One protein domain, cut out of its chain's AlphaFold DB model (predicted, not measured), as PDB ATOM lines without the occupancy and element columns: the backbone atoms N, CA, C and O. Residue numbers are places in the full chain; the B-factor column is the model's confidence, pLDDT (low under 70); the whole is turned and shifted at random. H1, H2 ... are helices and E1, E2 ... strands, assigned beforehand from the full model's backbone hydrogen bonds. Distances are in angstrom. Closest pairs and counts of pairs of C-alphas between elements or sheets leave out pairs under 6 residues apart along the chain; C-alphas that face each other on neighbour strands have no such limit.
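Overview. This is residues 2 to 83 of the 234 residues of the protein "SCP domain-containing protein" of Ancylostoma ceylanicum (UniProt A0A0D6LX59). With little regular structure, the domain is a long hairpin of E1 and E2, its free tip at residues 16 to 21 sticking out, and at the other end a loose body of loops with one short helix, H1. The printed part has 82 residues, in order E1, E2, H1, with an antiparallel sheet E1 - E2. The class is mixed, with only 23 residues in named elements. It is loose, with a radius of gyration of the C-alphas of 16.1 A, and elongated, spanning 50 by 32 by 26 A.

Along the chain. E1, residues 9 to 16, runs 23.2 A from C-alpha 9 at (-14.912, 83.756, -55.996). E2, residues 21 to 28, runs 23.3 A. H1, residues 51 to 57, runs 10.5 A to C-alpha 57 at (-13.990, 70.323, -62.763).

Arrangement. E1 and E2 form a hairpin with a tight link, antiparallel at 165 degrees. N 14 and O 23 are within hydrogen-bond range at 2.7 A. E1 and H1 are apart. In H1, 2 of 3 O i to N i+4 pairs are within range.

Size, cuts and confidence. The C-alphas farthest apart, of Ala 18 and Thr 52, are 50.4 A apart. The printed part has no cut. E2 to H1 is a long link of 22 residues. Residues 41 to 46 and 79 to 83 are among those with pLDDT under 70.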
ATOM      1  N   ILE A   2      -5.756  81.038 -60.796       65.94
ATOM      2  CA  ILE A   2      -5.780  80.110 -61.939       65.94
ATOM      3  C   ILE A   2      -5.896  78.634 -61.517       65.94
ATOM      4  O   ILE A   2      -5.277  77.760 -62.114       65.94
ATOM      5  N   TYR A   3      -6.646  78.357 -60.438       76.38
ATOM      6  CA  TYR A   3      -6.860  76.981 -59.950       76.38
ATOM      7  C   TYR A   3      -8.051  76.417 -60.650       76.38
ATOM      8  O   TYR A   3      -9.145  76.939 -60.471       76.38
ATOM      9  N   ASN A   4      -7.829  75.382 -61.455       73.62
ATOM     10  CA  ASN A   4      -8.894  74.784 -62.245       73.62
ATOM     11  C   ASN A   4     -10.038  74.248 -61.368       73.62
ATOM     12  O   ASN A   4     -11.168  74.208 -61.835       73.62
ATOM     13  N   GLN A   5      -9.778  73.925 -60.095       78.81
ATOM     14  CA  GLN A   5     -10.818  73.536 -59.136       78.81
ATOM     15  C   GLN A   5     -11.479  74.721 -58.408       78.81
ATOM     16  O   GLN A   5     -12.476  74.527 -57.731       78.81
ATOM     17  N   SER A   6     -10.964  75.951 -58.528       81.62
ATOM     18  CA  SER A   6     -11.570  77.134 -57.905       81.62
ATOM     19  C   SER A   6     -12.712  77.673 -58.768       81.62
ATOM     20  O   SER A   6     -12.513  78.568 -59.590       81.62
ATOM     21  N   LEU A   7     -13.924  77.172 -58.543       79.00
ATOM     22  CA  LEU A   7     -15.103  77.501 -59.356       79.00
ATOM     23  C   LEU A   7     -15.907  78.703 -58.856       79.00
ATOM     24  O   LEU A   7     -16.859  79.124 -59.513       79.00
ATOM     25  N   SER A   8     -15.590  79.231 -57.676       78.38
ATOM     26  CA  SER A   8     -16.289  80.382 -57.101       78.38
ATOM     27  C   SER A   8     -15.307  81.380 -56.501       78.38
ATOM     28  O   SER A   8     -14.275  81.014 -55.938       78.38
ATOM     29  N   LEU A   9     -15.649  82.662 -56.613       82.19
ATOM     30  CA  LEU A   9     -14.912  83.756 -55.996       82.19
ATOM     31  C   LEU A   9     -15.883  84.769 -55.393       82.19
ATOM     32  O   LEU A   9     -16.968  84.998 -55.925       82.19
ATOM     33  N   GLY A  10     -15.478  85.390 -54.292       80.50
ATOM     34  CA  GLY A  10     -16.182  86.507 -53.672       80.50
ATOM     35  C   GLY A  10     -15.215  87.657 -53.445       80.50
ATOM     36  O   GLY A  10     -14.161  87.457 -52.844       80.50
ATOM     37  N   CYS A  11     -15.559  88.852 -53.919       82.75
ATOM     38  CA  CYS A  11     -14.729  90.043 -53.770       82.75
ATOM     39  C   CYS A  11     -15.424  91.105 -52.916       82.75
ATOM     40  O   CYS A  11     -16.633  91.296 -53.012       82.75
ATOM     41  N   MET A  12     -14.642  91.831 -52.122       81.06
ATOM     42  CA  MET A  12     -15.072  92.994 -51.353       81.06
ATOM     43  C   MET A  12     -14.124  94.162 -51.614       81.06
ATOM     44  O   MET A  12     -12.902  94.010 -51.555       81.06
ATOM     45  N   GLY A  13     -14.699  95.332 -51.882       80.06
ATOM     46  CA  GLY A  13     -13.984  96.595 -52.014       80.06
ATOM     47  C   GLY A  13     -14.161  97.463 -50.770       80.06
ATOM     48  O   GLY A  13     -15.266  97.607 -50.264       80.06
ATOM     49  N   TYR A  14     -13.079  98.069 -50.298       80.56
ATOM     50  CA  TYR A  14     -13.081  99.086 -49.256       80.56
ATOM     51  C   TYR A  14     -12.384 100.346 -49.761       80.56
ATOM     52  O   TYR A  14     -11.269 100.288 -50.291       80.56
ATOM     53  N   TYR A  15     -13.035 101.489 -49.573       82.25
ATOM     54  CA  TYR A  15     -12.493 102.797 -49.913       82.25
ATOM     55  C   TYR A  15     -12.110 103.549 -48.641       82.25
ATOM     56  O   TYR A  15     -12.939 103.750 -47.755       82.25
ATOM     57  N   CYS A  16     -10.852 103.975 -48.559       80.38
ATOM     58  CA  CYS A  16     -10.361 104.815 -47.478       80.38
ATOM     59  C   CYS A  16     -10.323 106.273 -47.950       80.38
ATOM     60  O   CYS A  16      -9.486 106.648 -48.778       80.38
ATOM     61  N   SER A  17     -11.230 107.087 -47.404       74.50
ATOM     62  CA  SER A  17     -11.345 108.521 -47.700       74.50
ATOM     63  C   SER A  17     -10.105 109.309 -47.267       74.50
ATOM     64  O   SER A  17      -9.692 110.238 -47.960       74.50
ATOM     65  N   ALA A  18      -9.450 108.894 -46.179       68.50
ATOM     66  CA  ALA A  18      -8.172 109.438 -45.739       68.50
ATOM     67  C   ALA A  18      -7.031 108.923 -46.642       68.50
ATOM     68  O   ALA A  18      -6.393 107.903 -46.375       68.50
ATOM     69  N   GLY A  19      -6.790 109.632 -47.747       64.12
ATOM     70  CA  GLY A  19      -5.675 109.385 -48.666       64.12
ATOM     71  C   GLY A  19      -6.038 108.721 -49.996       64.12
ATOM     72  O   GLY A  19      -5.126 108.244 -50.669       64.12
ATOM     73  N   ALA A  20      -7.326 108.679 -50.368       76.19
ATOM     74  CA  ALA A  20      -7.817 108.157 -51.653       76.19
ATOM     75  C   ALA A  20      -7.281 106.750 -51.993       76.19
ATOM     76  O   ALA A  20      -6.858 106.467 -53.115       76.19
ATOM     77  N   LYS A  21      -7.256 105.855 -50.997       76.06
ATOM     78  CA  LYS A  21      -6.743 104.487 -51.162       76.06
ATOM     79  C   LYS A  21      -7.895 103.504 -51.286       76.06
ATOM     80  O   LYS A  21      -8.753 103.436 -50.411       76.06
ATOM     81  N   THR A  22      -7.841 102.664 -52.313       77.62
ATOM     82  CA  THR A  22      -8.799 101.571 -52.511       77.62
ATOM     83  C   THR A  22      -8.151 100.229 -52.192       77.62
ATOM     84  O   THR A  22      -7.030  99.926 -52.626       77.62
ATOM     85  N   ALA A  23      -8.862  99.395 -51.442       73.56
ATOM     86  CA  ALA A  23      -8.517  98.004 -51.218       73.56
ATOM     87  C   ALA A  23      -9.596  97.097 -51.799       73.56
ATOM     88  O   ALA A  23     -10.759  97.246 -51.472       73.56
ATOM     89  N   ILE A  24      -9.209  96.152 -52.652       77.19
ATOM     90  CA  ILE A  24     -10.094  95.095 -53.140       77.19
ATOM     91  C   ILE A  24      -9.486  93.784 -52.665       77.19
ATOM     92  O   ILE A  24      -8.280  93.570 -52.820       77.19
ATOM     93  N   VAL A  25     -10.301  92.944 -52.043       77.19
ATOM     94  CA  VAL A  25      -9.913  91.627 -51.543       77.19
ATOM     95  C   VAL A  25     -10.849  90.611 -52.166       77.19
ATOM     96  O   VAL A  25     -12.060  90.763 -52.054       77.19
ATOM     97  N   CYS A  26     -10.296  89.585 -52.805       76.94
ATOM     98  CA  CYS A  26     -11.056  88.465 -53.344       76.94
ATOM     99  C   CYS A  26     -10.649  87.173 -52.635       76.94
ATOM    100  O   CYS A  26      -9.465  86.939 -52.390       76.94
ATOM    101  N   VAL A  27     -11.637  86.346 -52.315       79.25
ATOM    102  CA  VAL A  27     -11.477  85.009 -51.744       79.25
ATOM    103  C   VAL A  27     -11.977  84.002 -52.771       79.25
ATOM    104  O   VAL A  27     -12.996  84.231 -53.418       79.25
ATOM    105  N   TYR A  28     -11.244  82.908 -52.923       81.44
ATOM    106  CA  TYR A  28     -11.533  81.821 -53.853       81.44
ATOM    107  C   TYR A  28     -12.050  80.611 -53.070       81.44
ATOM    108  O   TYR A  28     -11.664  80.436 -51.913       81.44
ATOM    109  N   SER A  29     -12.914  79.799 -53.680       81.69
ATOM    110  CA  SER A  29     -13.509  78.624 -53.028       81.69
ATOM    111  C   SER A  29     -12.482  77.564 -52.640       81.69
ATOM    112  O   SER A  29     -12.661  76.886 -51.633       81.69
ATOM    113  N   ASP A  30     -11.392  77.466 -53.404       81.50
ATOM    114  CA  ASP A  30     -10.436  76.375 -53.290       81.50
ATOM    115  C   ASP A  30      -8.992  76.866 -53.253       81.50
ATOM    116  O   ASP A  30      -8.598  77.828 -53.921       81.50
ATOM    117  N   ILE A  31      -8.184  76.150 -52.470       77.19
ATOM    118  CA  ILE A  31      -6.748  76.375 -52.329       77.19
ATOM    119  C   ILE A  31      -6.019  75.272 -53.105       77.19
ATOM    120  O   ILE A  31      -6.346  74.096 -52.921       77.19
ATOM    121  N   PRO A  32      -5.007  75.612 -53.925       78.25
ATOM    122  CA  PRO A  32      -4.158  74.621 -54.566       78.25
ATOM    123  C   PRO A  32      -3.594  73.597 -53.582       78.25
ATOM    124  O   PRO A  32      -2.981  73.952 -52.571       78.25
ATOM    125  N   LYS A  33      -3.774  72.312 -53.894       78.69
ATOM    126  CA  LYS A  33      -3.199  71.218 -53.105       78.69
ATOM    127  C   LYS A  33      -1.723  71.050 -53.466       78.69
ATOM    128  O   LYS A  33      -1.363  71.048 -54.641       78.69
ATOM    129  N   ILE A  34      -0.865  70.888 -52.459       71.00
ATOM    130  CA  ILE A  34       0.571  70.665 -52.674       71.00
ATOM    131  C   ILE A  34       0.764  69.411 -53.541       71.00
ATOM    132  O   ILE A  34       0.210  68.357 -53.241       71.00
ATOM    133  N   GLY A  35       1.534  69.541 -54.623       69.94
ATOM    134  CA  GLY A  35       1.823  68.452 -55.565       69.94
ATOM    135  C   GLY A  35       0.707  68.137 -56.568       69.94
ATOM    136  O   GLY A  35       0.930  67.334 -57.476       69.94
ATOM    137  N   ALA A  36      -0.470  68.760 -56.454       72.69
ATOM    138  CA  ALA A  36      -1.497  68.678 -57.486       72.69
ATOM    139  C   ALA A  36      -1.168  69.634 -58.650       72.69
ATOM    140  O   ALA A  36      -0.604  70.708 -58.414       72.69
ATOM    141  N   PRO A  37      -1.508  69.271 -59.902       69.44
ATOM    142  CA  PRO A  37      -1.431  70.206 -61.014       69.44
ATOM    143  C   PRO A  37      -2.389  71.375 -60.769       69.44
ATOM    144  O   PRO A  37      -3.474  71.214 -60.210       69.44
ATOM    145  N   LEU A  38      -1.963  72.563 -61.174       68.75
ATOM    146  CA  LEU A  38      -2.718  73.792 -60.947       68.75
ATOM    147  C   LEU A  38      -3.804  74.021 -62.009       68.75
ATOM    148  O   LEU A  38      -4.848  74.614 -61.733       68.75
ATOM    149  N   TYR A  39      -3.516  73.545 -63.212       70.69
ATOM    150  CA  TYR A  39      -4.378  73.430 -64.377       70.69
ATOM    151  C   TYR A  39      -3.884  72.220 -65.182       70.69
ATOM    152  O   TYR A  39      -2.793  71.708 -64.920       70.69
ATOM    153  N   TRP A  40      -4.685  71.743 -66.129       71.06
ATOM    154  CA  TRP A  40      -4.259  70.665 -67.019       71.06
ATOM    155  C   TRP A  40      -3.405  71.224 -68.155       71.06
ATOM    156  O   TRP A  40      -3.766  72.223 -68.775       71.06
ATOM    157  N   ASP A  41      -2.256  70.601 -68.400       62.38
ATOM    158  CA  ASP A  41      -1.298  70.959 -69.448       62.38
ATOM    159  C   ASP A  41      -1.574  70.243 -70.781       62.38
ATOM    160  O   ASP A  41      -0.754  70.277 -71.693       62.38
ATOM    161  N   ASP A  42      -2.750  69.635 -70.928       59.44
ATOM    162  CA  ASP A  42      -3.175  68.905 -72.123       59.44
ATOM    163  C   ASP A  42      -3.713  69.812 -73.247       59.44
ATOM    164  O   ASP A  42      -3.978  69.332 -74.353       59.44
ATOM    165  N   SER A  43      -3.821  71.131 -73.023       58.12
ATOM    166  CA  SER A  43      -4.171  72.111 -74.066       58.12
ATOM    167  C   SER A  43      -2.969  72.429 -74.966       58.12
ATOM    168  O   SER A  43      -2.442  73.540 -75.004       58.12
ATOM    169  N   ASN A  44      -2.547  71.431 -75.740       57.47
ATOM    170  CA  ASN A  44      -1.488  71.568 -76.746       57.47
ATOM    171  C   ASN A  44      -1.922  72.395 -77.970       57.47
ATOM    172  O   ASN A  44      -1.094  72.772 -78.794       57.47
ATOM    173  N   ASP A  45      -3.219  72.673 -78.107       64.38
ATOM    174  CA  ASP A  45      -3.802  73.418 -79.223       64.38
ATOM    175  C   ASP A  45      -3.988  74.919 -78.939       64.38
ATOM    176  O   ASP A  45      -4.468  75.638 -79.816       64.38
ATOM    177  N   GLN A  46      -3.623  75.388 -77.736       64.81
ATOM    178  CA  GLN A  46      -3.860  76.753 -77.244       64.81
ATOM    179  C   GLN A  46      -5.341  77.181 -77.251       64.81
ATOM    180  O   GLN A  46      -5.644  78.374 -77.217       64.81
ATOM    181  N   LYS A  47      -6.291  76.236 -77.286       70.31
ATOM    182  CA  LYS A  47      -7.735  76.541 -77.310       70.31
ATOM    183  C   LYS A  47      -8.387  76.508 -75.927       70.31
ATOM    184  O   LYS A  47      -9.596  76.725 -75.828       70.31
ATOM    185  N   GLY A  48      -7.608  76.259 -74.874       78.69
ATOM    186  CA  GLY A  48      -8.088  76.160 -73.498       78.69
ATOM    187  C   GLY A  48      -8.868  74.867 -73.260       78.69
ATOM    188  O   GLY A  48      -8.422  73.786 -73.637       78.69
ATOM    189  N   CYS A  49     -10.031  74.962 -72.612       81.00
ATOM    190  CA  CYS A  49     -10.819  73.788 -72.251       81.00
ATOM    191  C   CYS A  49     -11.337  72.955 -73.440       81.00
ATOM    192  O   CYS A  49     -11.513  73.398 -74.583       81.00
ATOM    193  N   ASN A  50     -11.700  71.718 -73.132       80.56
ATOM    194  CA  ASN A  50     -12.538  70.862 -73.958       80.56
ATOM    195  C   ASN A  50     -13.711  70.312 -73.120       80.56
ATOM    196  O   ASN A  50     -13.858  70.624 -71.939       80.56
ATOM    197  N   LYS A  51     -14.597  69.531 -73.745       79.00
ATOM    198  CA  LYS A  51     -15.775  68.978 -73.060       79.00
ATOM    199  C   LYS A  51     -15.375  68.092 -71.870       79.00
ATOM    200  O   LYS A  51     -15.898  68.274 -70.776       79.00
ATOM    201  N   THR A  52     -14.416  67.195 -72.080       81.50
ATOM    202  CA  THR A  52     -13.934  66.243 -71.072       81.50
ATOM    203  C   THR A  52     -13.264  66.949 -69.900       81.50
ATOM    204  O   THR A  52     -13.547  66.620 -68.752       81.50
ATOM    205  N   SER A  53     -12.433  67.962 -70.158       79.69
ATOM    206  CA  SER A  53     -11.807  68.744 -69.092       79.69
ATOM    207  C   SER A  53     -12.865  69.461 -68.250       79.69
ATOM    208  O   SER A  53     -12.761  69.482 -67.033       79.69
ATOM    209  N   CYS A  54     -13.930  69.996 -68.857       83.12
ATOM    210  CA  CYS A  54     -14.984  70.671 -68.097       83.12
ATOM    211  C   CYS A  54     -15.842  69.722 -67.247       83.12
ATOM    212  O   CYS A  54     -16.259  70.102 -66.154       83.12
ATOM    213  N   GLU A  55     -16.069  68.490 -67.704       83.69
ATOM    214  CA  GLU A  55     -16.750  67.446 -66.921       83.69
ATOM    215  C   GLU A  55     -15.944  67.023 -65.680       83.69
ATOM    216  O   GLU A  55     -16.527  66.568 -64.703       83.69
ATOM    217  N   GLN A  56     -14.621  67.219 -65.675       79.00
ATOM    218  CA  GLN A  56     -13.762  66.885 -64.532       79.00
ATOM    219  C   GLN A  56     -13.719  67.957 -63.434       79.00
ATOM    220  O   GLN A  56     -13.319  67.644 -62.313       79.00
ATOM    221  N   VAL A  57     -14.063  69.215 -63.739       74.81
ATOM    222  CA  VAL A  57     -13.990  70.323 -62.763       74.81
ATOM    223  C   VAL A  57     -15.326  70.873 -62.328       74.81
ATOM    224  O   VAL A  57     -15.332  71.623 -61.366       74.81
ATOM    225  N   THR A  58     -16.442  70.557 -62.980       74.75
ATOM    226  CA  THR A  58     -17.735  71.136 -62.592       74.75
ATOM    227  C   THR A  58     -18.792  70.065 -62.372       74.75
ATOM    228  O   THR A  58     -18.920  69.157 -63.186       74.75
ATOM    229  N   ASP A  59     -19.642  70.269 -61.368       73.19
ATOM    230  CA  ASP A  59     -20.818  69.424 -61.113       73.19
ATOM    231  C   ASP A  59     -22.032  69.806 -61.988       73.19
ATOM    232  O   ASP A  59     -23.164  69.378 -61.753       73.19
ATOM    233  N   VAL A  60     -21.835  70.663 -62.996       71.88
ATOM    234  CA  VAL A  60     -22.902  71.077 -63.910       71.88
ATOM    235  C   VAL A  60     -23.232  69.903 -64.828       71.88
ATOM    236  O   VAL A  60     -22.345  69.350 -65.461       71.88
ATOM    237  N   ALA A  61     -24.516  69.564 -64.978       69.62
ATOM    238  CA  ALA A  61     -24.956  68.371 -65.713       69.62
ATOM    239  C   ALA A  61     -24.486  68.291 -67.186       69.62
ATOM    240  O   ALA A  61     -24.551  67.216 -67.777       69.62
ATOM    241  N   LYS A  62     -24.044  69.409 -67.789       71.88
ATOM    242  CA  LYS A  62     -23.449  69.513 -69.139       71.88
ATOM    243  C   LYS A  62     -22.573  70.773 -69.235       71.88
ATOM    244  O   LYS A  62     -23.054  71.799 -69.732       71.88
ATOM    245  N   PRO A  63     -21.325  70.759 -68.754       79.88
ATOM    246  CA  PRO A  63     -20.520  71.964 -68.770       79.88
ATOM    247  C   PRO A  63     -20.038  72.258 -70.190       79.88
ATOM    248  O   PRO A  63     -19.604  71.372 -70.928       79.88
ATOM    249  N   LYS A  64     -20.169  73.519 -70.604       85.75
ATOM    250  CA  LYS A  64     -19.763  73.971 -71.938       85.75
ATOM    251  C   LYS A  64     -18.408  74.648 -71.851       85.75
ATOM    252  O   LYS A  64     -18.211  75.489 -70.985       85.75
ATOM    253  N   CYS A  65     -17.513  74.323 -72.773       86.81
ATOM    254  CA  CYS A  65     -16.318  75.124 -72.977       86.81
ATOM    255  C   CYS A  65     -16.668  76.342 -73.841       86.81
ATOM    256  O   CYS A  65     -17.242  76.169 -74.920       86.81
ATOM    257  N   ASP A  66     -16.350  77.551 -73.381       86.19
ATOM    258  CA  ASP A  66     -16.554  78.764 -74.166       86.19
ATOM    259  C   ASP A  66     -15.540  78.806 -75.316       86.19
ATOM    260  O   ASP A  66     -14.329  78.747 -75.116       86.19
ATOM    261  N   ARG A  67     -16.044  78.851 -76.547       85.94
ATOM    262  CA  ARG A  67     -15.230  78.912 -77.769       85.94
ATOM    263  C   ARG A  67     -15.354  80.253 -78.482       85.94
ATOM    264  O   ARG A  67     -14.735  80.429 -79.528       85.94
ATOM    265  N   ASN A  68     -16.142  81.177 -77.940       84.06
ATOM    266  CA  ASN A  68     -16.320  82.493 -78.527       84.06
ATOM    267  C   ASN A  68     -15.063  83.325 -78.289       84.06
ATOM    268  O   ASN A  68     -14.487  83.287 -77.204       84.06
ATOM    269  N   ALA A  69     -14.655  84.092 -79.298       78.81
ATOM    270  CA  ALA A  69     -13.583  85.062 -79.136       78.81
ATOM    271  C   ALA A  69     -13.999  86.100 -78.083       78.81
ATOM    272  O   ALA A  69     -15.049  86.734 -78.203       78.81
ATOM    273  N   GLY A  70     -13.199  86.245 -77.031       77.75
ATOM    274  CA  GLY A  70     -13.528  87.106 -75.903       77.75
ATOM    275  C   GLY A  70     -12.753  86.740 -74.638       77.75
ATOM    276  O   GLY A  70     -11.962  85.798 -74.643       77.75
ATOM    277  N   PRO A  71     -12.992  87.456 -73.527       75.38
ATOM    278  CA  PRO A  71     -12.239  87.275 -72.282       75.38
ATOM    279  C   PRO A  71     -12.433  85.895 -71.639       75.38
ATOM    280  O   PRO A  71     -11.627  85.493 -70.806       75.38
ATOM    281  N   ASN A  72     -13.490  85.176 -72.027       80.25
ATOM    282  CA  ASN A  72     -13.817  83.854 -71.507       80.25
ATOM    283  C   ASN A  72     -13.428  82.714 -72.460       80.25
ATOM    284  O   ASN A  72     -13.694  81.557 -72.143       80.25
ATOM    285  N   GLN A  73     -12.819  83.013 -73.614       84.38
ATOM    286  CA  GLN A  73     -12.430  81.992 -74.583       84.38
ATOM    287  C   GLN A  73     -11.550  80.926 -73.914       84.38
ATOM    288  O   GLN A  73     -10.542  81.237 -73.283       84.38
ATOM    289  N   GLY A  74     -11.933  79.659 -74.053       82.94
ATOM    290  CA  GLY A  74     -11.216  78.531 -73.469       82.94
ATOM    291  C   GLY A  74     -11.515  78.270 -71.988       82.94
ATOM    292  O   GLY A  74     -10.801  77.467 -71.386       82.94
ATOM    293  N   LEU A  75     -12.553  78.882 -71.397       84.88
ATOM    294  CA  LEU A  75     -12.998  78.614 -70.018       84.88
ATOM    295  C   LEU A  75     -14.239  77.710 -69.947       84.88
ATOM    296  O   LEU A  75     -15.144  77.779 -70.780       84.88
ATOM    297  N   CYS A  76     -14.292  76.863 -68.915       85.69
ATOM    298  CA  CYS A  76     -15.461  76.037 -68.622       85.69
ATOM    299  C   CYS A  76     -16.579  76.888 -68.016       85.69
ATOM    300  O   CYS A  76     -16.385  77.560 -67.006       85.69
ATOM    301  N   GLY A  77     -17.767  76.829 -68.611       82.19
ATOM    302  CA  GLY A  77     -18.958  77.494 -68.105       82.19
ATOM    303  C   GLY A  77     -19.410  76.881 -66.783       82.19
ATOM    304  O   GLY A  77     -19.738  75.695 -66.720       82.19
ATOM    305  N   THR A  78     -19.466  77.705 -65.741       75.06
ATOM    306  CA  THR A  78     -19.995  77.349 -64.421       75.06
ATOM    307  C   THR A  78     -21.370  77.986 -64.212       75.06
ATOM    308  O   THR A  78     -21.687  79.040 -64.769       75.06
ATOM    309  N   ALA A  79     -22.220  77.361 -63.393       68.38
ATOM    310  CA  ALA A  79     -23.441  78.011 -62.927       68.38
ATOM    311  C   ALA A  79     -23.051  79.076 -61.892       68.38
ATOM    312  O   ALA A  79     -22.789  78.760 -60.733       68.38
ATOM    313  N   THR A  80     -22.968  80.344 -62.306       60.28
ATOM    314  CA  THR A  80     -22.663  81.442 -61.379       60.28
ATOM    315  C   THR A  80     -23.841  81.625 -60.425       60.28
ATOM    316  O   THR A  80     -24.844  82.248 -60.770       60.28
ATOM    317  N   LYS A  81     -23.745  81.079 -59.210       56.75
ATOM    318  CA  LYS A  81     -24.694  81.395 -58.141       56.75
ATOM    319  C   LYS A  81     -24.243  82.703 -57.501       56.75
ATOM    320  O   LYS A  81     -23.330  82.711 -56.681       56.75
ATOM    321  N   ILE A  82     -24.856  83.817 -57.902       56.69
ATOM    322  CA  ILE A  82     -24.658  85.097 -57.216       56.69
ATOM    323  C   ILE A  82     -25.101  84.897 -55.763       56.69
ATOM    324  O   ILE A  82     -26.277  84.656 -55.494       56.69
ATOM    325  N   LEU A  83     -24.154  84.947 -54.826       50.38
ATOM    326  CA  LEU A  83     -24.474  84.982 -53.406       50.38
ATOM    327  C   LEU A  83     -25.024  86.373 -53.093       50.38
ATOM    328  O   LEU A  83     -24.329  87.377 -53.262       50.38
TER     329      LEU A  83